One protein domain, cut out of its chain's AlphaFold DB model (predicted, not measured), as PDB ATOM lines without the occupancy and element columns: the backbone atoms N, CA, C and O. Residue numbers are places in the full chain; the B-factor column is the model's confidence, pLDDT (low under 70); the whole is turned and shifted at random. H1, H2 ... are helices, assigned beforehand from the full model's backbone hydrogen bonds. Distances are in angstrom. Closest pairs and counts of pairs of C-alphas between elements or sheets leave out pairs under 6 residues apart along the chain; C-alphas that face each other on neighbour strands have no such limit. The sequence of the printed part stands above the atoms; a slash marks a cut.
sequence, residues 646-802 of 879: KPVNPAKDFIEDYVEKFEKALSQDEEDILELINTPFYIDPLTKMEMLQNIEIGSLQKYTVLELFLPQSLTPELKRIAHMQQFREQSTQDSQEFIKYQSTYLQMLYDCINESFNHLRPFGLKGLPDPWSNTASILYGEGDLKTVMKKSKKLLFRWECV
ATOM      1  N   LYS A 646     257.069 216.119 214.528       56.44
ATOM      2  CA  LYS A 646     256.162 215.710 213.451       56.44
ATOM      3  C   LYS A 646     256.169 214.188 213.382       56.44
ATOM      4  O   LYS A 646     257.262 213.623 213.442       56.44
ATOM      5  N   PRO A 647     255.017 213.502 213.245       60.53
ATOM      6  CA  PRO A 647     254.931 212.082 213.563       60.53
ATOM      7  C   PRO A 647     255.363 211.235 212.362       60.53
ATOM      8  O   PRO A 647     254.578 210.581 211.685       60.53
ATOM      9  N   VAL A 648     256.657 211.283 212.079       63.72
ATOM     10  CA  VAL A 648     257.337 210.404 211.140       63.72
ATOM     11  C   VAL A 648     257.937 209.278 211.965       63.72
ATOM     12  O   VAL A 648     258.773 209.546 212.818       63.72
ATOM     13  N   ASN A 649     257.502 208.038 211.740       67.75
ATOM     14  CA  ASN A 649     258.033 206.881 212.457       67.75
ATOM     15  C   ASN A 649     259.440 206.538 211.924       67.75
ATOM     16  O   ASN A 649     259.527 206.073 210.787       67.75
ATOM     17  N   PRO A 650     260.525 206.739 212.699       70.94
ATOM     18  CA  PRO A 650     261.878 206.438 212.257       70.94
ATOM     19  C   PRO A 650     262.288 205.000 212.611       70.94
ATOM     20  O   PRO A 650     263.457 204.662 212.473       70.94
ATOM     21  N   ALA A 651     261.368 204.177 213.134       78.94
ATOM     22  CA  ALA A 651     261.682 202.834 213.592       78.94
ATOM     23  C   ALA A 651     262.281 201.988 212.466       78.94
ATOM     24  O   ALA A 651     261.765 201.947 211.346       78.94
ATOM     25  N   LYS A 652     263.329 201.245 212.814       84.12
ATOM     26  CA  LYS A 652     264.029 200.316 211.931       84.12
ATOM     27  C   LYS A 652     263.087 199.393 211.151       84.12
ATOM     28  O   LYS A 652     263.274 199.220 209.951       84.12
ATOM     29  N   ASP A 653     262.039 198.883 211.798       85.75
ATOM     30  CA  ASP A 653     261.021 198.017 211.187       85.75
ATOM     31  C   ASP A 653     260.292 198.693 210.009       85.75
ATOM     32  O   ASP A 653     259.987 198.043 209.009       85.75
ATOM     33  N   PHE A 654     260.047 200.009 210.088       84.19
ATOM     34  CA  PHE A 654     259.443 200.781 208.998       84.19
ATOM     35  C   PHE A 654     260.413 200.945 207.821       84.19
ATOM     36  O   PHE A 654     260.013 200.795 206.667       84.19
ATOM     37  N   ILE A 655     261.690 201.227 208.106       87.25
ATOM     38  CA  ILE A 655     262.741 201.315 207.081       87.25
ATOM     39  C   ILE A 655     262.914 199.949 206.402       87.25
ATOM     40  O   ILE A 655     263.011 199.872 205.181       87.25
ATOM     41  N   GLU A 656     262.896 198.865 207.175       91.19
ATOM     42  CA  GLU A 656     263.019 197.488 206.699       91.19
ATOM     43  C   GLU A 656     261.858 197.075 205.779       91.19
ATOM     44  O   GLU A 656     262.115 196.608 204.668       91.19
ATOM     45  N   ASP A 657     260.607 197.323 206.175       89.06
ATOM     46  CA  ASP A 657     259.414 197.082 205.348       89.06
ATOM     47  C   ASP A 657     259.382 197.988 204.098       89.06
ATOM     48  O   ASP A 657     259.047 197.531 203.000       89.06
ATOM     49  N   TYR A 658     259.797 199.258 204.209       88.12
ATOM     50  CA  TYR A 658     259.941 200.152 203.053       88.12
ATOM     51  C   TYR A 658     260.973 199.623 202.046       88.12
ATOM     52  O   TYR A 658     260.671 199.535 200.855       88.12
ATOM     53  N   VAL A 659     262.153 199.208 202.517       91.69
ATOM     54  CA  VAL A 659     263.220 198.634 201.683       91.69
ATOM     55  C   VAL A 659     262.800 197.290 201.073       91.69
ATOM     56  O   VAL A 659     263.111 197.044 199.911       91.69
ATOM     57  N   GLU A 660     262.036 196.444 201.773       92.56
ATOM     58  CA  GLU A 660     261.539 195.173 201.215       92.56
ATOM     59  C   GLU A 660     260.500 195.392 200.096       92.56
ATOM     60  O   GLU A 660     260.499 194.692 199.081       92.56
ATOM     61  N   LYS A 661     259.614 196.387 200.232       89.69
ATOM     62  CA  LYS A 661     258.710 196.796 199.137       89.69
ATOM     63  C   LYS A 661     259.476 197.392 197.964       89.69
ATOM     64  O   LYS A 661     259.100 197.161 196.818       89.69
ATOM     65  N   PHE A 662     260.523 198.157 198.256       89.81
ATOM     66  CA  PHE A 662     261.394 198.755 197.258       89.81
ATOM     67  C   PHE A 662     262.137 197.673 196.458       89.81
ATOM     68  O   PHE A 662     262.084 197.689 195.233       89.81
ATOM     69  N   GLU A 663     262.705 196.663 197.129       93.19
ATOM     70  CA  GLU A 663     263.284 195.459 196.509       93.19
ATOM     71  C   GLU A 663     262.271 194.772 195.579       93.19
ATOM     72  O   GLU A 663     262.572 194.548 194.408       93.19
ATOM     73  N   LYS A 664     261.039 194.523 196.051       92.06
ATOM     74  CA  LYS A 664     259.960 193.906 195.250       92.06
ATOM     75  C   LYS A 664     259.520 194.740 194.043       92.06
ATOM     76  O   LYS A 664     259.053 194.166 193.061       92.06
ATOM     77  N   ALA A 665     259.618 196.068 194.118       90.19
ATOM     78  CA  ALA A 665     259.346 196.949 192.988       90.19
ATOM     79  C   ALA A 665     260.478 196.866 191.953       90.19
ATOM     80  O   ALA A 665     260.204 196.639 190.779       90.19
ATOM     81  N   LEU A 666     261.740 196.950 192.392       90.81
ATOM     82  CA  LEU A 666     262.905 196.844 191.507       90.81
ATOM     83  C   LEU A 666     263.082 195.455 190.882       90.81
ATOM     84  O   LEU A 666     263.570 195.361 189.764       90.81
ATOM     85  N   SER A 667     262.651 194.380 191.553       93.75
ATOM     86  CA  SER A 667     262.704 193.010 191.009       93.75
ATOM     87  C   SER A 667     261.847 192.799 189.749       93.75
ATOM     88  O   SER A 667     261.909 191.727 189.156       93.75
ATOM     89  N   GLN A 668     261.014 193.770 189.354       90.94
ATOM     90  CA  GLN A 668     260.267 193.716 188.090       90.94
ATOM     91  C   GLN A 668     261.160 194.067 186.891       90.94
ATOM     92  O   GLN A 668     261.015 193.450 185.839       90.94
ATOM     93  N   ASP A 669     262.120 194.973 187.100       91.06
ATOM     94  CA  ASP A 669     263.023 195.534 186.090       91.06
ATOM     95  C   ASP A 669     264.498 195.251 186.474       91.06
ATOM     96  O   ASP A 669     265.371 196.110 186.362       91.06
ATOM     97  N   GLU A 670     264.786 194.050 187.006       93.19
ATOM     98  CA  GLU A 670     266.089 193.719 187.617       93.19
ATOM     99  C   GLU A 670     267.283 193.928 186.666       93.19
ATOM    100  O   GLU A 670     268.305 194.461 187.097       93.19
ATOM    101  N   GLU A 671     267.156 193.549 185.390       93.31
ATOM    102  CA  GLU A 671     268.221 193.690 184.384       93.31
ATOM    103  C   GLU A 671     268.598 195.168 184.168       93.31
ATOM    104  O   GLU A 671     269.769 195.523 184.308       93.31
ATOM    105  N   ASP A 672     267.606 196.041 183.953       90.88
ATOM    106  CA  ASP A 672     267.793 197.488 183.767       90.88
ATOM    107  C   ASP A 672     268.410 198.147 185.015       90.88
ATOM    108  O   ASP A 672     269.309 198.987 184.921       90.88
ATOM    109  N   ILE A 673     267.953 197.765 186.213       91.25
ATOM    110  CA  ILE A 673     268.479 198.303 187.476       91.25
ATOM    111  C   ILE A 673     269.925 197.852 187.711       91.25
ATOM    112  O   ILE A 673     270.758 198.655 188.138       91.25
ATOM    113  N   LEU A 674     270.253 196.594 187.413       93.06
ATOM    114  CA  LEU A 674     271.625 196.102 187.498       93.06
ATOM    115  C   LEU A 674     272.525 196.742 186.436       93.06
ATOM    116  O   LEU A 674     273.666 197.069 186.755       93.06
ATOM    117  N   GLU A 675     272.042 197.001 185.217       92.25
ATOM    118  CA  GLU A 675     272.784 197.777 184.215       92.25
ATOM    119  C   GLU A 675     273.065 199.205 184.716       92.25
ATOM    120  O   GLU A 675     274.208 199.665 184.655       92.25
ATOM    121  N   LEU A 676     272.079 199.889 185.306       90.19
ATOM    122  CA  LEU A 676     272.241 201.235 185.878       90.19
ATOM    123  C   LEU A 676     273.233 201.293 187.053       90.19
ATOM    124  O   LEU A 676     273.957 202.284 187.197       90.19
ATOM    125  N   ILE A 677     273.281 200.250 187.889       91.12
ATOM    126  CA  ILE A 677     274.207 200.148 189.031       91.12
ATOM    127  C   ILE A 677     275.614 199.739 188.573       91.12
ATOM    128  O   ILE A 677     276.601 200.260 189.093       91.12
ATOM    129  N   ASN A 678     275.722 198.863 187.569       91.50
ATOM    130  CA  ASN A 678     276.991 198.498 186.934       91.50
ATOM    131  C   ASN A 678     277.568 199.618 186.058       91.50
ATOM    132  O   ASN A 678     278.780 199.657 185.844       91.50
ATOM    133  N   THR A 679     276.729 200.525 185.550       88.69
ATOM    134  CA  THR A 679     277.171 201.680 184.767       88.69
ATOM    135  C   THR A 679     278.077 202.546 185.644       88.69
ATOM    136  O   THR A 679     277.600 203.099 186.633       88.69
ATOM    137  N   PRO A 680     279.374 202.695 185.328       84.12
ATOM    138  CA  PRO A 680     280.278 203.530 186.110       84.12
ATOM    139  C   PRO A 680     279.869 205.000 185.989       84.12
ATOM    140  O   PRO A 680     279.357 205.424 184.955       84.12
ATOM    141  N   PHE A 681     280.119 205.806 187.025       80.44
ATOM    142  CA  PHE A 681     279.987 207.259 186.881       80.44
ATOM    143  C   PHE A 681     280.989 207.747 185.813       80.44
ATOM    144  O   PHE A 681     282.176 207.419 185.871       80.44
ATOM    145  N   TYR A 682     280.529 208.451 184.778       75.25
ATOM    146  CA  TYR A 682     281.404 208.828 183.665       75.25
ATOM    147  C   TYR A 682     282.072 210.175 183.942       75.25
ATOM    148  O   TYR A 682     281.501 211.233 183.687       75.25
ATOM    149  N   ILE A 683     283.318 210.126 184.413       78.88
ATOM    150  CA  ILE A 683     284.265 211.227 184.231       78.88
ATOM    151  C   ILE A 683     285.154 210.833 183.057       78.88
ATOM    152  O   ILE A 683     285.737 209.748 183.052       78.88
ATOM    153  N   ASP A 684     285.249 211.704 182.057       80.88
ATOM    154  CA  ASP A 684     286.221 211.541 180.982       80.88
ATOM    155  C   ASP A 684     287.648 211.541 181.579       80.88
ATOM    156  O   ASP A 684     288.006 212.498 182.273       80.88
ATOM    157  N   PRO A 685     288.481 210.509 181.331       78.50
ATOM    158  CA  PRO A 685     289.821 210.429 181.908       78.50
ATOM    159  C   PRO A 685     290.721 211.620 181.563       78.50
ATOM    160  O   PRO A 685     291.581 211.965 182.369       78.50
ATOM    161  N   LEU A 686     290.524 212.274 180.408       81.81
ATOM    162  CA  LEU A 686     291.271 213.487 180.059       81.81
ATOM    163  C   LEU A 686     290.836 214.669 180.929       81.81
ATOM    164  O   LEU A 686     291.689 215.325 181.515       81.81
ATOM    165  N   THR A 687     289.530 214.874 181.101       85.00
ATOM    166  CA  THR A 687     288.966 215.861 182.035       85.00
ATOM    167  C   THR A 687     289.440 215.611 183.475       85.00
ATOM    168  O   THR A 687     289.800 216.554 184.175       85.00
ATOM    169  N   LYS A 688     289.506 214.348 183.932       82.19
ATOM    170  CA  LYS A 688     290.047 214.020 185.265       82.19
ATOM    171  C   LYS A 688     291.553 214.297 185.365       82.19
ATOM    172  O   LYS A 688     292.005 214.818 186.381       82.19
ATOM    173  N   MET A 689     292.326 213.982 184.325       82.31
ATOM    174  CA  MET A 689     293.761 214.277 184.270       82.31
ATOM    175  C   MET A 689     294.027 215.791 184.263       82.31
ATOM    176  O   MET A 689     294.882 216.254 185.010       82.31
ATOM    177  N   GLU A 690     293.246 216.570 183.509       86.81
ATOM    178  CA  GLU A 690     293.280 218.036 183.530       86.81
ATOM    179  C   GLU A 690     292.932 218.577 184.925       86.81
ATOM    180  O   GLU A 690     293.602 219.483 185.420       86.81
ATOM    181  N   MET A 691     291.937 218.004 185.612       85.12
ATOM    182  CA  MET A 691     291.666 218.349 187.011       85.12
ATOM    183  C   MET A 691     292.873 218.047 187.908       85.12
ATOM    184  O   MET A 691     293.287 218.931 188.648       85.12
ATOM    185  N   LEU A 692     293.468 216.851 187.820       82.81
ATOM    186  CA  LEU A 692     294.649 216.464 188.606       82.81
ATOM    187  C   LEU A 692     295.851 217.393 188.368       82.81
ATOM    188  O   LEU A 692     296.506 217.778 189.329       82.81
ATOM    189  N   GLN A 693     296.101 217.811 187.123       84.25
ATOM    190  CA  GLN A 693     297.165 218.767 186.779       84.25
ATOM    191  C   GLN A 693     296.923 220.175 187.349       84.25
ATOM    192  O   GLN A 693     297.869 220.876 187.697       84.25
ATOM    193  N   ASN A 694     295.662 220.604 187.456       86.06
ATOM    194  CA  ASN A 694     295.294 221.928 187.976       86.06
ATOM    195  C   ASN A 694     295.116 221.972 189.510       86.06
ATOM    196  O   ASN A 694     294.902 223.046 190.079       86.06
ATOM    197  N   ILE A 695     295.153 220.821 190.182       84.88
ATOM    198  CA  ILE A 695     294.952 220.661 191.626       84.88
ATOM    199  C   ILE A 695     296.306 220.737 192.334       84.88
ATOM    200  O   ILE A 695     297.244 220.046 191.964       84.88
ATOM    201  N   GLU A 696     296.434 221.554 193.382       79.00
ATOM    202  CA  GLU A 696     297.660 221.581 194.195       79.00
ATOM    203  C   GLU A 696     297.767 220.286 195.020       79.00
ATOM    204  O   GLU A 696     296.764 219.853 195.600       79.00
ATOM    205  N   ILE A 697     298.961 219.681 195.100       75.38
ATOM    206  CA  ILE A 697     299.208 218.460 195.890       75.38
ATOM    207  C   ILE A 697     298.677 218.646 197.319       75.38
ATOM    208  O   ILE A 697     299.054 219.578 198.031       75.38
ATOM    209  N   GLY A 698     297.801 217.735 197.751       68.31
ATOM    210  CA  GLY A 698     297.169 217.772 199.073       68.31
ATOM    211  C   GLY A 698     295.919 218.655 199.181       68.31
ATOM    212  O   GLY A 698     295.369 218.787 200.276       68.31
ATOM    213  N   SER A 699     295.430 219.245 198.084       76.06
ATOM    214  CA  SER A 699     294.109 219.882 198.055       76.06
ATOM    215  C   SER A 699     292.992 218.861 197.786       76.06
ATOM    216  O   SER A 699     293.111 217.971 196.946       76.06
ATOM    217  N   LEU A 700     291.894 218.960 198.543       69.00
ATOM    218  CA  LEU A 700     290.775 218.017 198.458       69.00
ATOM    219  C   LEU A 700     289.963 218.235 197.176       69.00
ATOM    220  O   LEU A 700     289.413 219.318 196.955       69.00
ATOM    221  N   GLN A 701     289.816 217.176 196.377       69.31
ATOM    222  CA  GLN A 701     288.893 217.161 195.246       69.31
ATOM    223  C   GLN A 701     287.452 217.371 195.719       69.31
ATOM    224  O   GLN A 701     286.940 216.655 196.579       69.31
ATOM    225  N   LYS A 702     286.771 218.348 195.113       69.69
ATOM    226  CA  LYS A 702     285.316 218.464 195.221       69.69
ATOM    227  C   LYS A 702     284.697 217.407 194.319       69.69
ATOM    228  O   LYS A 702     284.677 217.581 193.103       69.69
ATOM    229  N   TYR A 703     284.215 216.330 194.926       63.19
ATOM    230  CA  TYR A 703     283.485 215.289 194.216       63.19
ATOM    231  C   TYR A 703     282.255 215.858 193.501       63.19
ATOM    232  O   TYR A 703     281.665 216.862 193.912       63.19
ATOM    233  N   THR A 704     281.902 215.212 192.397       62.00
ATOM    234  CA  THR A 704     280.733 215.533 191.583       62.00
ATOM    235  C   THR A 704     279.438 215.366 192.373       62.00
ATOM    236  O   THR A 704     279.351 214.601 193.333       62.00
ATOM    237  N   VAL A 705     278.409 216.111 191.960       71.19
ATOM    238  CA  VAL A 705     277.060 215.973 192.517       71.19
ATOM    239  C   VAL A 705     276.570 214.548 192.258       71.19
ATOM    240  O   VAL A 705     276.655 214.070 191.128       71.19
ATOM    241  N   LEU A 706     276.054 213.888 193.297       70.12
ATOM    242  CA  LEU A 706     275.466 212.556 193.188       70.12
ATOM    243  C   LEU A 706     274.333 212.560 192.159       70.12
ATOM    244  O   LEU A 706     273.350 213.290 192.299       70.12
ATOM    245  N   GLU A 707     274.460 211.725 191.135       71.50
ATOM    246  CA  GLU A 707     273.414 211.550 190.134       71.50
ATOM    247  C   GLU A 707     272.249 210.705 190.691       71.50
ATOM    248  O   GLU A 707     272.416 209.780 191.498       71.50
ATOM    249  N   LEU A 708     271.035 211.058 190.265       66.81
ATOM    250  CA  LEU A 708     269.798 210.331 190.548       66.81
ATOM    251  C   LEU A 708     269.567 209.320 189.424       66.81
ATOM    252  O   LEU A 708     269.178 209.698 188.321       66.81
ATOM    253  N   PHE A 709     269.831 208.045 189.711       69.38
ATOM    254  CA  PHE A 709     269.804 206.957 188.728       69.38
ATOM    255  C   PHE A 709     268.476 206.225 188.689       69.38
ATOM    256  O   PHE A 709     268.063 205.747 187.636       69.38
ATOM    257  N   LEU A 710     267.799 206.132 189.833       78.38
ATOM    258  CA  LEU A 710     266.520 205.450 189.911       78.38
ATOM    259  C   LEU A 710     265.452 206.222 189.120       78.38
ATOM    260  O   LEU A 710     265.249 207.415 189.386       78.38
ATOM    261  N   PRO A 711     264.748 205.565 188.175       74.19
ATOM    262  CA  PRO A 711     263.692 206.191 187.395       74.19
ATOM    263  C   PRO A 711     262.681 206.948 188.262       74.19
ATOM    264  O   PRO A 711     262.051 206.379 189.153       74.19
ATOM    265  N   GLN A 712     262.435 208.222 187.942       72.06
ATOM    266  CA  GLN A 712     261.426 209.048 188.629       72.06
ATOM    267  C   GLN A 712     259.994 208.475 188.532       72.06
ATOM    268  O   GLN A 712     259.088 208.967 189.200       72.06
ATOM    269  N   SER A 713     259.765 207.455 187.700       74.50
ATOM    270  CA  SER A 713     258.531 206.662 187.625       74.50
ATOM    271  C   SER A 713     258.332 205.708 188.810       74.50
ATOM    272  O   SER A 713     257.185 205.425 189.152       74.50
ATOM    273  N   LEU A 714     259.402 205.260 189.478       71.44
ATOM    274  CA  LEU A 714     259.315 204.440 190.695       71.44
ATOM    275  C   LEU A 714     258.820 205.262 191.890       71.44
ATOM    276  O   LEU A 714     258.055 204.763 192.714       71.44
ATOM    277  N   THR A 715     259.204 206.539 191.989       70.62
ATOM    278  CA  THR A 715     258.881 207.380 193.152       70.62
ATOM    279  C   THR A 715     257.366 207.535 193.395       70.62
ATOM    280  O   THR A 715     256.951 207.412 194.549       70.62
ATOM    281  N   PRO A 716     256.502 207.769 192.379       74.44
ATOM    282  CA  PRO A 716     255.046 207.749 192.529       74.44
ATOM    283  C   PRO A 716     254.485 206.403 192.986       74.44
ATOM    284  O   PRO A 716     253.595 206.386 193.833       74.44
ATOM    285  N   GLU A 717     254.997 205.287 192.464       74.44
ATOM    286  CA  GLU A 717     254.499 203.950 192.805       74.44
ATOM    287  C   GLU A 717     254.868 203.571 194.244       74.44
ATOM    288  O   GLU A 717     254.023 203.122 195.014       74.44
ATOM    289  N   LEU A 718     256.089 203.887 194.672       68.94
ATOM    290  CA  LEU A 718     256.531 203.736 196.060       68.94
ATOM    291  C   LEU A 718     255.740 204.638 197.015       68.94
ATOM    292  O   LEU A 718     255.310 204.188 198.078       68.94
ATOM    293  N   LYS A 719     255.479 205.894 196.621       70.50
ATOM    294  CA  LYS A 719     254.589 206.797 197.367       70.50
ATOM    295  C   LYS A 719     253.167 206.236 197.443       70.50
ATOM    296  O   LYS A 719     252.559 206.323 198.505       70.50
ATOM    297  N   ARG A 720     252.653 205.601 196.383       77.19
ATOM    298  CA  ARG A 720     251.341 204.928 196.369       77.19
ATOM    299  C   ARG A 720     251.303 203.732 197.321       77.19
ATOM    300  O   ARG A 720     250.360 203.628 198.099       77.19
ATOM    301  N   ILE A 721     252.325 202.874 197.307       68.44
ATOM    302  CA  ILE A 721     252.436 201.709 198.199       68.44
ATOM    303  C   ILE A 721     252.512 202.155 199.670       68.44
ATOM    304  O   ILE A 721     251.796 201.609 200.510       68.44
ATOM    305  N   ALA A 722     253.313 203.180 199.978       64.75
ATOM    306  CA  ALA A 722     253.403 203.748 201.324       64.75
ATOM    307  C   ALA A 722     252.083 204.415 201.769       64.75
ATOM    308  O   ALA A 722     251.609 204.165 202.876       64.75
ATOM    309  N   HIS A 723     251.432 205.193 200.897       66.69
ATOM    310  CA  HIS A 723     250.132 205.805 201.196       66.69
ATOM    311  C   HIS A 723     249.005 204.778 201.385       66.69
ATOM    312  O   HIS A 723     248.154 204.972 202.254       66.69
ATOM    313  N   MET A 724     248.985 203.684 200.613       60.41
ATOM    314  CA  MET A 724     247.922 202.670 200.690       60.41
ATOM    315  C   MET A 724     247.839 201.967 202.049       60.41
ATOM    316  O   MET A 724     246.751 201.536 202.427       60.41
ATOM    317  N   GLN A 725     248.942 201.859 202.792       59.75
ATOM    318  CA  GLN A 725     248.911 201.289 204.142       59.75
ATOM    319  C   GLN A 725     248.334 202.244 205.193       59.75
ATOM    320  O   GLN A 725     247.795 201.779 206.193       59.75
ATOM    321  N   GLN A 726     248.420 203.560 204.974       54.50
ATOM    322  CA  GLN A 726     248.178 204.558 206.022       54.50
ATOM    323  C   GLN A 726     246.870 205.342 205.852       54.50
ATOM    324  O   GLN A 726     246.324 205.856 206.825       54.50
ATOM    325  N   PHE A 727     246.283 205.348 204.649       52.22
ATOM    326  CA  PHE A 727     244.971 205.955 204.373       52.22
ATOM    327  C   PHE A 727     243.771 205.271 205.062       52.22
ATOM    328  O   PHE A 727     242.623 205.608 204.775       52.22
ATOM    329  N   ARG A 728     244.006 204.308 205.961       54.47
ATOM    330  CA  ARG A 728     242.946 203.533 206.611       54.47
ATOM    331  C   ARG A 728     242.372 204.166 207.884       54.47
ATOM    332  O   ARG A 728     241.315 203.707 208.302       54.47
ATOM    333  N   GLU A 729     243.023 205.170 208.493       54.72
ATOM    334  CA  GLU A 729     242.733 205.507 209.907       54.72
ATOM    335  C   GLU A 729     242.430 206.969 210.297       54.72
ATOM    336  O   GLU A 729     241.912 207.153 211.399       54.72
ATOM    337  N   GLN A 730     242.654 208.014 209.482       53.78
ATOM    338  CA  GLN A 730     242.252 209.386 209.875       53.78
ATOM    339  C   GLN A 730     241.978 210.357 208.713       53.78
ATOM    340  O   GLN A 730     242.768 210.481 207.781       53.78
ATOM    341  N   SER A 731     240.872 211.106 208.822       53.41
ATOM    342  CA  SER A 731     240.405 212.105 207.846       53.41
ATOM    343  C   SER A 731     240.141 213.483 208.482       53.41
ATOM    344  O   SER A 731     239.102 214.101 208.247       53.41
ATOM    345  N   THR A 732     241.050 213.954 209.340       69.50
ATOM    346  CA  THR A 732     241.011 215.297 209.956       69.50
ATOM    347  C   THR A 732     241.930 216.273 209.221       69.50
ATOM    348  O   THR A 732     242.772 215.866 208.423       69.50
ATOM    349  N   GLN A 733     241.786 217.580 209.457       62.25
ATOM    350  CA  GLN A 733     242.539 218.609 208.723       62.25
ATOM    351  C   GLN A 733     244.060 218.548 208.987       62.25
ATOM    352  O   GLN A 733     244.846 218.807 208.076       62.25
ATOM    353  N   ASP A 734     244.465 218.070 210.170       65.19
ATOM    354  CA  ASP A 734     245.861 217.776 210.534       65.19
ATOM    355  C   ASP A 734     246.519 216.735 209.605       65.19
ATOM    356  O   ASP A 734     247.741 216.727 209.429       65.19
ATOM    357  N   SER A 735     245.715 215.891 208.937       67.75
ATOM    358  CA  SER A 735     246.218 214.904 207.975       67.75
ATOM    359  C   SER A 735     246.934 215.540 206.780       67.75
ATOM    360  O   SER A 735     247.837 214.916 206.232       67.75
ATOM    361  N   GLN A 736     246.611 216.779 206.378       72.94
ATOM    362  CA  GLN A 736     247.285 217.417 205.239       72.94
ATOM    363  C   GLN A 736     248.738 217.793 205.552       72.94
ATOM    364  O   GLN A 736     249.624 217.574 204.720       72.94
ATOM    365  N   GLU A 737     249.006 218.320 206.749       71.69
ATOM    366  CA  GLU A 737     250.381 218.568 207.190       71.69
ATOM    367  C   GLU A 737     251.133 217.255 207.417       71.69
ATOM    368  O   GLU A 737     252.265 217.108 206.953       71.69
ATOM    369  N   PHE A 738     250.478 216.268 208.035       73.25
ATOM    370  CA  PHE A 738     251.026 214.926 208.219       73.25
ATOM    371  C   PHE A 738     251.472 214.285 206.893       73.25
ATOM    372  O   PHE A 738     252.633 213.895 206.753       73.25
ATOM    373  N   ILE A 739     250.585 214.262 205.890       75.56
ATOM    374  CA  ILE A 739     250.853 213.764 204.531       75.56
ATOM    375  C   ILE A 739     252.073 214.463 203.927       75.56
ATOM    376  O   ILE A 739     252.923 213.809 203.321       75.56
ATOM    377  N   LYS A 740     252.204 215.784 204.117       78.44
ATOM    378  CA  LYS A 740     253.357 216.538 203.616       78.44
ATOM    379  C   LYS A 740     254.658 216.060 204.264       78.44
ATOM    380  O   LYS A 740     255.589 215.730 203.531       78.44
ATOM    381  N   TYR A 741     254.729 215.978 205.594       76.88
ATOM    382  CA  TYR A 741     255.950 215.547 206.294       76.88
ATOM    383  C   TYR A 741     256.320 214.095 205.985       76.88
ATOM    384  O   TYR A 741     257.486 213.810 205.711       76.88
ATOM    385  N   GLN A 742     255.328 213.205 205.921       77.44
ATOM    386  CA  GLN A 742     255.521 211.833 205.468       77.44
ATOM    387  C   GLN A 742     256.081 211.790 204.038       77.44
ATOM    388  O   GLN A 742     257.046 211.076 203.782       77.44
ATOM    389  N   SER A 743     255.522 212.570 203.105       79.19
ATOM    390  CA  SER A 743     255.992 212.594 201.714       79.19
ATOM    391  C   SER A 743     257.444 213.071 201.586       79.19
ATOM    392  O   SER A 743     258.179 212.544 200.752       79.19
ATOM    393  N   THR A 744     257.876 214.002 202.448       81.62
ATOM    394  CA  THR A 744     259.273 214.445 202.556       81.62
ATOM    395  C   THR A 744     260.171 213.341 203.109       81.62
ATOM    396  O   THR A 744     261.241 213.110 202.561       81.62
ATOM    397  N   TYR A 745     259.746 212.622 204.153       83.06
ATOM    398  CA  TYR A 745     260.531 211.517 204.715       83.06
ATOM    399  C   TYR A 745     260.671 210.335 203.749       83.06
ATOM    400  O   TYR A 745     261.759 209.793 203.588       83.06
ATOM    401  N   LEU A 746     259.598 209.975 203.039       83.94
ATOM    402  CA  LEU A 746     259.645 208.957 201.987       83.94
ATOM    403  C   LEU A 746     260.544 209.383 200.818       83.94
ATOM    404  O   LEU A 746     261.203 208.536 200.223       83.94
ATOM    405  N   GLN A 747     260.585 210.681 200.490       85.25
ATOM    406  CA  GLN A 747     261.536 211.208 199.511       85.25
ATOM    407  C   GLN A 747     262.976 211.096 200.027       85.25
ATOM    408  O   GLN A 747     263.821 210.587 199.309       85.25
ATOM    409  N   MET A 748     263.233 211.467 201.283       86.94
ATOM    410  CA  MET A 748     264.549 211.319 201.912       86.94
ATOM    411  C   MET A 748     265.018 209.854 201.917       86.94
ATOM    412  O   MET A 748     266.141 209.583 201.518       86.94
ATOM    413  N   LEU A 749     264.158 208.897 202.293       88.06
ATOM    414  CA  LEU A 749     264.488 207.465 202.232       88.06
ATOM    415  C   LEU A 749     264.783 206.995 200.800       88.06
ATOM    416  O   LEU A 749     265.723 206.230 200.598       88.06
ATOM    417  N   TYR A 750     264.017 207.458 199.809       89.12
ATOM    418  CA  TYR A 750     264.284 207.190 198.391       89.12
ATOM    419  C   TYR A 750     265.647 207.747 197.953       89.12
ATOM    420  O   TYR A 750     266.423 207.040 197.310       89.12
ATOM    421  N   ASP A 751     265.952 208.990 198.330       87.94
ATOM    422  CA  ASP A 751     267.206 209.663 197.989       87.94
ATOM    423  C   ASP A 751     268.401 208.950 198.655       87.94
ATOM    424  O   ASP A 751     269.401 208.693 197.986       87.94
ATOM    425  N   CYS A 752     268.265 208.506 199.911       91.12
ATOM    426  CA  CYS A 752     269.262 207.674 200.592       91.12
ATOM    427  C   CYS A 752     269.443 206.298 199.921       91.12
ATOM    428  O   CYS A 752     270.571 205.828 199.787       91.12
ATOM    429  N   ILE A 753     268.376 205.634 199.455       92.31
ATOM    430  CA  ILE A 753     268.524 204.375 198.700       92.31
ATOM    431  C   ILE A 753     269.289 204.632 197.391       92.31
ATOM    432  O   ILE A 753     270.222 203.889 197.079       92.31
ATOM    433  N   ASN A 754     268.975 205.714 196.670       91.00
ATOM    434  CA  ASN A 754     269.706 206.122 195.468       91.00
ATOM    435  C   ASN A 754     271.194 206.409 195.756       91.00
ATOM    436  O   ASN A 754     272.070 205.944 195.028       91.00
ATOM    437  N   GLU A 755     271.491 207.134 196.834       91.06
ATOM    438  CA  GLU A 755     272.858 207.395 197.295       91.06
ATOM    439  C   GLU A 755     273.591 206.095 197.656       91.06
ATOM    440  O   GLU A 755     274.726 205.883 197.227       91.06
ATOM    441  N   SER A 756     272.928 205.158 198.339       92.88
ATOM    442  CA  SER A 756     273.526 203.858 198.667       92.88
ATOM    443  C   SER A 756     273.879 203.044 197.415       92.88
ATOM    444  O   SER A 756     274.944 202.435 197.373       92.88
ATOM    445  N   PHE A 757     273.071 203.097 196.348       92.44
ATOM    446  CA  PHE A 757     273.429 202.480 195.068       92.44
ATOM    447  C   PHE A 757     274.635 203.154 194.404       92.44
ATOM    448  O   PHE A 757     275.453 202.462 193.800       92.44
ATOM    449  N   ASN A 758     274.820 204.465 194.579       89.75
ATOM    450  CA  ASN A 758     276.016 205.159 194.096       89.75
ATOM    451  C   ASN A 758     277.295 204.710 194.807       89.75
ATOM    452  O   ASN A 758     278.332 204.562 194.160       89.75
ATOM    453  N   HIS A 759     277.219 204.400 196.101       88.50
ATOM    454  CA  HIS A 759     278.322 203.766 196.825       88.50
ATOM    455  C   HIS A 759     278.599 202.322 196.378       88.50
ATOM    456  O   HIS A 759     279.731 201.862 196.506       88.50
ATOM    457  N   LEU A 760     277.597 201.615 195.843       91.00
ATOM    458  CA  LEU A 760     277.717 200.212 195.433       91.00
ATOM    459  C   LEU A 760     278.169 199.999 193.987       91.00
ATOM    460  O   LEU A 760     278.452 198.852 193.639       91.00
ATOM    461  N   ARG A 761     278.271 201.065 193.179       89.62
ATOM    462  CA  ARG A 761     278.826 201.042 191.811       89.62
ATOM    463  C   ARG A 761     280.176 200.299 191.768       89.62
ATOM    464  O   ARG A 761     280.937 200.408 192.730       89.62
ATOM    465  N   PRO A 762     280.557 199.652 190.646       84.56
ATOM    466  CA  PRO A 762     281.802 198.871 190.527       84.56
ATOM    467  C   PRO A 762     283.106 199.605 190.884       84.56
ATOM    468  O   PRO A 762     284.122 198.959 191.129       84.56
ATOM    469  N   PHE A 763     283.065 200.942 190.911       77.75
ATOM    470  CA  PHE A 763     284.162 201.852 191.261       77.75
ATOM    471  C   PHE A 763     283.703 202.969 192.229       77.75
ATOM    472  O   PHE A 763     284.347 204.014 192.362       77.75
ATOM    473  N   GLY A 764     282.542 202.782 192.868       80.31
ATOM    474  CA  GLY A 764     281.881 203.771 193.717       80.31
ATOM    475  C   GLY A 764     281.692 205.130 193.034       80.31
ATOM    476  O   GLY A 764     281.330 205.226 191.858       80.31
ATOM    477  N   LEU A 765     281.982 206.192 193.789       77.75
ATOM    478  CA  LEU A 765     281.839 207.589 193.363       77.75
ATOM    479  C   LEU A 765     282.994 208.106 192.485       77.75
ATOM    480  O   LEU A 765     282.886 209.204 191.948       77.75
ATOM    481  N   LYS A 766     284.100 207.357 192.339       74.00
ATOM    482  CA  LYS A 766     285.259 207.800 191.537       74.00
ATOM    483  C   LYS A 766     285.003 207.742 190.026       74.00
ATOM    484  O   LYS A 766     285.663 208.452 189.275       74.00
ATOM    485  N   GLY A 767     284.030 206.939 189.598       77.81
ATOM    486  CA  GLY A 767     283.691 206.760 188.191       77.81
ATOM    487  C   GLY A 767     284.491 205.668 187.497       77.81
ATOM    488  O   GLY A 767     284.921 204.727 188.149       77.81
ATOM    489  N   LEU A 768     284.636 205.738 186.172       79.12
ATOM    490  CA  LEU A 768     285.462 204.780 185.424       79.12
ATOM    491  C   LEU A 768     286.842 204.603 186.089       79.12
ATOM    492  O   LEU A 768     287.416 205.588 186.557       79.12
ATOM    493  N   PRO A 769     287.393 203.375 186.117       75.88
ATOM    494  CA  PRO A 769     288.706 203.149 186.686       75.88
ATOM    495  C   PRO A 769     289.706 203.910 185.833       75.88
ATOM    496  O   PRO A 769     289.677 203.832 184.598       75.88
ATOM    497  N   ASP A 770     290.599 204.634 186.491       79.12
ATOM    498  CA  ASP A 770     291.637 205.341 185.770       79.12
ATOM    499  C   ASP A 770     292.478 204.359 184.939       79.12
ATOM    500  O   ASP A 770     292.711 203.228 185.378       79.12
ATOM    501  N   PRO A 771     293.020 204.771 183.779       77.50
ATOM    502  CA  PRO A 771     293.907 203.924 182.975       77.50
ATOM    503  C   PRO A 771     295.126 203.370 183.736       77.50
ATOM    504  O   PRO A 771     295.734 202.399 183.282       77.50
ATOM    505  N   TRP A 772     295.484 204.003 184.859       78.38
ATOM    506  CA  TRP A 772     296.567 203.650 185.778       78.38
ATOM    507  C   TRP A 772     296.106 202.953 187.072       78.38
ATOM    508  O   TRP A 772     296.958 202.485 187.825       78.38
ATOM    509  N   SER A 773     294.799 202.864 187.345       78.44
ATOM    510  CA  SER A 773     294.287 202.179 188.535       78.44
ATOM    511  C   SER A 773     294.361 200.660 188.364       78.44
ATOM    512  O   SER A 773     293.972 200.108 187.334       78.44
ATOM    513  N   ASN A 774     294.839 199.969 189.401       77.56
ATOM    514  CA  ASN A 774     294.878 198.504 189.450       77.56
ATOM    515  C   ASN A 774     293.632 197.895 190.122       77.56
ATOM    516  O   ASN A 774     293.560 196.676 190.287       77.56
ATOM    517  N   THR A 775     292.669 198.722 190.536       75.44
ATOM    518  CA  THR A 775     291.493 198.286 191.296       75.44
ATOM    519  C   THR A 775     290.549 197.479 190.407       75.44
ATOM    520  O   THR A 775     289.994 197.992 189.434       75.44
ATOM    521  N   ALA A 776     290.366 196.198 190.731       75.12
ATOM    522  CA  ALA A 776     289.457 195.325 190.000       75.12
ATOM    523  C   ALA A 776     287.995 195.750 190.212       75.12
ATOM    524  O   ALA A 776     287.567 196.018 191.334       75.12
ATOM    525  N   SER A 777     287.220 195.774 189.129       76.81
ATOM    526  CA  SER A 777     285.796 196.109 189.153       76.81
ATOM    527  C   SER A 777     284.960 194.966 189.721       76.81
ATOM    528  O   SER A 777     285.024 193.852 189.193       76.81
ATOM    529  N   ILE A 778     284.101 195.245 190.703       81.38
ATOM    530  CA  ILE A 778     283.046 194.308 191.107       81.38
ATOM    531  C   ILE A 778     281.809 194.604 190.257       81.38
ATOM    532  O   ILE A 778     281.127 195.598 190.487       81.38
ATOM    533  N   LEU A 779     281.543 193.756 189.263       88.38
ATOM    534  CA  LEU A 779     280.312 193.793 188.466       88.38
ATOM    535  C   LEU A 779     279.283 192.832 189.068       88.38
ATOM    536  O   LEU A 779     279.641 191.722 189.465       88.38
ATOM    537  N   TYR A 780     278.021 193.246 189.100       91.19
ATOM    538  CA  TYR A 780     276.888 192.432 189.542       91.19
ATOM    539  C   TYR A 780     276.254 191.717 188.346       91.19
ATOM    540  O   TYR A 780     275.983 192.348 187.322       91.19
ATOM    541  N   GLY A 781     276.041 190.408 188.457       91.25
ATOM    542  CA  GLY A 781     275.380 189.598 187.437       91.25
ATOM    543  C   GLY A 781     273.859 189.559 187.592       91.25
ATOM    544  O   GLY A 781     273.300 189.999 188.591       91.25
ATOM    545  N   GLU A 782     273.177 188.989 186.600       89.50
ATOM    546  CA  GLU A 782     271.736 188.707 186.658       89.50
ATOM    547  C   GLU A 782     271.403 187.851 187.903       89.50
ATOM    548  O   GLU A 782     271.973 186.771 188.089       89.50
ATOM    549  N   GLY A 783     270.500 188.328 188.767       90.94
ATOM    550  CA  GLY A 783     270.163 187.706 190.054       90.94
ATOM    551  C   GLY A 783     270.875 188.308 191.278       90.94
ATOM    552  O   GLY A 783     270.520 187.967 192.411       90.94
ATOM    553  N   ASP A 784     271.853 189.204 191.092       94.94
ATOM    554  CA  ASP A 784     272.570 189.860 192.196       94.94
ATOM    555  C   ASP A 784     271.831 191.065 192.797       94.94
ATOM    556  O   ASP A 784     272.305 191.616 193.797       94.94
ATOM    557  N   LEU A 785     270.661 191.476 192.283       94.38
ATOM    558  CA  LEU A 785     269.926 192.624 192.836       94.38
ATOM    559  C   LEU A 785     269.640 192.441 194.330       94.38
ATOM    560  O   LEU A 785     269.770 193.381 195.110       94.38
ATOM    561  N   LYS A 786     269.355 191.212 194.762       95.56
ATOM    562  CA  LYS A 786     269.181 190.883 196.182       95.56
ATOM    563  C   LYS A 786     270.451 191.107 197.012       95.56
ATOM    564  O   LYS A 786     270.377 191.571 198.151       95.56
ATOM    565  N   THR A 787     271.623 190.809 196.453       95.19
ATOM    566  CA  THR A 787     272.928 191.081 197.074       95.19
ATOM    567  C   THR A 787     273.172 192.588 197.169       95.19
ATOM    568  O   THR A 787     273.594 193.081 198.217       95.19
ATOM    569  N   VAL A 788     272.841 193.337 196.115       94.56
ATOM    570  CA  VAL A 788     272.910 194.807 196.085       94.56
ATOM    571  C   VAL A 788     271.965 195.428 197.122       94.56
ATOM    572  O   VAL A 788     272.405 196.257 197.916       94.56
ATOM    573  N   MET A 789     270.713 194.969 197.215       95.50
ATOM    574  CA  MET A 789     269.743 195.407 198.230       95.50
ATOM    575  C   MET A 789     270.201 195.072 199.657       95.50
ATOM    576  O   MET A 789     270.119 195.924 200.542       95.50
ATOM    577  N   LYS A 790     270.771 193.879 199.889       95.44
ATOM    578  CA  LYS A 790     271.383 193.491 201.177       95.44
ATOM    579  C   LYS A 790     272.499 194.464 201.578       95.44
ATOM    580  O   LYS A 790     272.549 194.873 202.737       95.44
ATOM    581  N   LYS A 791     273.369 194.871 200.643       94.56
ATOM    582  CA  LYS A 791     274.428 195.869 200.894       94.56
ATOM    583  C   LYS A 791     273.867 197.286 201.091       94.56
ATOM    584  O   LYS A 791     274.278 197.965 202.027       94.56
ATOM    585  N   SER A 792     272.893 197.707 200.284       94.38
ATOM    586  CA  SER A 792     272.202 199.002 200.412       94.38
ATOM    587  C   SER A 792     271.562 199.146 201.797       94.38
ATOM    588  O   SER A 792     271.800 200.124 202.501       94.38
ATOM    589  N   LYS A 793     270.869 198.104 202.268       94.31
ATOM    590  CA  LYS A 793     270.281 198.038 203.611       94.31
ATOM    591  C   LYS A 793     271.322 198.132 204.736       94.31
ATOM    592  O   LYS A 793     271.057 198.796 205.737       94.31
ATOM    593  N   LYS A 794     272.517 197.538 204.578       93.19
ATOM    594  CA  LYS A 794     273.636 197.734 205.527       93.19
ATOM    595  C   LYS A 794     274.068 199.206 205.590       93.19
ATOM    596  O   LYS A 794     274.261 199.711 206.690       93.19
ATOM    597  N   LEU A 795     274.185 199.891 204.445       91.50
ATOM    598  CA  LEU A 795     274.527 201.323 204.388       91.50
ATOM    599  C   LEU A 795     273.442 202.195 205.037       91.50
ATOM    600  O   LEU A 795     273.759 203.046 205.859       91.50
ATOM    601  N   LEU A 796     272.163 201.927 204.756       91.50
ATOM    602  CA  LEU A 796     271.044 202.659 205.360       91.50
ATOM    603  C   LEU A 796     271.027 202.532 206.888       91.50
ATOM    604  O   LEU A 796     270.926 203.546 207.569       91.50
ATOM    605  N   PHE A 797     271.194 201.325 207.442       89.88
ATOM    606  CA  PHE A 797     271.291 201.137 208.898       89.88
ATOM    607  C   PHE A 797     272.569 201.749 209.496       89.88
ATOM    608  O   PHE A 797     272.557 202.221 210.633       89.88
ATOM    609  N   ARG A 798     273.669 201.781 208.731       86.88
ATOM    610  CA  ARG A 798     274.910 202.471 209.112       86.88
ATOM    611  C   ARG A 798     274.725 203.994 209.196       86.88
ATOM    612  O   ARG A 798     275.365 204.620 210.035       86.88
ATOM    613  N   TRP A 799     273.870 204.591 208.367       86.94
ATOM    614  CA  TRP A 799     273.515 206.012 208.467       86.94
ATOM    615  C   TRP A 799     272.428 206.267 209.523       86.94
ATOM    616  O   TRP A 799     272.480 207.268 210.238       86.94
ATOM    617  N   GLU A 800     271.479 205.338 209.676       85.12
ATOM    618  CA  GLU A 800     270.435 205.384 210.705       85.12
ATOM    619  C   GLU A 800     271.039 205.483 212.110       85.12
ATOM    620  O   GLU A 800     270.559 206.289 212.905       85.12
ATOM    621  N   CYS A 801     272.105 204.726 212.412       81.88
ATOM    622  CA  CYS A 801     272.671 204.625 213.764       81.88
ATOM    623  C   CYS A 801     273.252 205.938 214.318       81.88
ATOM    624  O   CYS A 801     273.438 206.068 215.526       81.88
ATOM    625  N   VAL A 802     273.518 206.926 213.460       78.56
ATOM    626  CA  VAL A 802     273.915 208.281 213.876       78.56
ATOM    627  C   VAL A 802     272.727 209.039 214.494       78.56
ATOM    628  O   VAL A 802     272.906 209.981 215.267       78.56
TER     629      VAL A 802
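What this domain is: This is residues 646 to 802 of the 879 residues of an uncharacterized protein of Stentor coeruleus (UniProt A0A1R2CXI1). A long helix, H5, runs lengthwise through an elongated model, with H6 crossing its later part, H1 side by side with H6, and H4 forming a helical hairpin with H5. H3 lies far out beyond the other helices and touches none of them; residues 693 to 700 and 728 to 734 stick out. The printed part has 157 residues with six named helices, H1 to H6 in order, and no named strand: the class is all helix. The whole is loose, with a radius of gyration of the C-alphas of 18.9 A and spans of 61 by 37 by 28 A.

How they stand to each other: H1, residues 652 to 666, touches H6, residues 785 to 800, at a shallow tilt of 29 degrees, opposite ways; their closest C-alphas, Glu 663 and Met 789, are 6.7 A apart. H1 touches H4, residues 714 to 726, closest at the C-alphas of Phe 662 and Leu 718, 7.1 A. H2, residues 670 to 678, only just touches H6, with 3 pairs of C-alphas within 8 A. H3, residues 685 to 694, touches no helix. H5, residues 734 to 760, forms the hairpin with H4 at a steep tilt of 45 degrees, closest at the C-alphas of Lys 719 and Leu 746, 7.2 A. H5 touches H6 with residues 752 to 760 alone, at a steep tilt of 62 degrees; the C-alphas of Ser 756 and Ser 792 are closest, 5.3 A. Every O i to N i+4 pair is within hydrogen-bond range in H1, H2, H3, H5 and H6, against 7 of 9 in H4.

Where its parts are: H1 begins at C-alpha 652 (264.029, 200.316, 211.931) and is 20.7 A long. H5 measures 39.4 A and H6 22.0 A, ending at C-alpha 800 (270.435, 205.384, 210.705).

The domain as a whole: The C-alphas of Thr 732 and Trp 772, the two farthest apart, are 61.7 A apart. The printed part has no cut. The links H3 to H4 and H5 to H6 are long. Mean pLDDT of the printed part is 80.6; residues 721 to 735 are among those under 70.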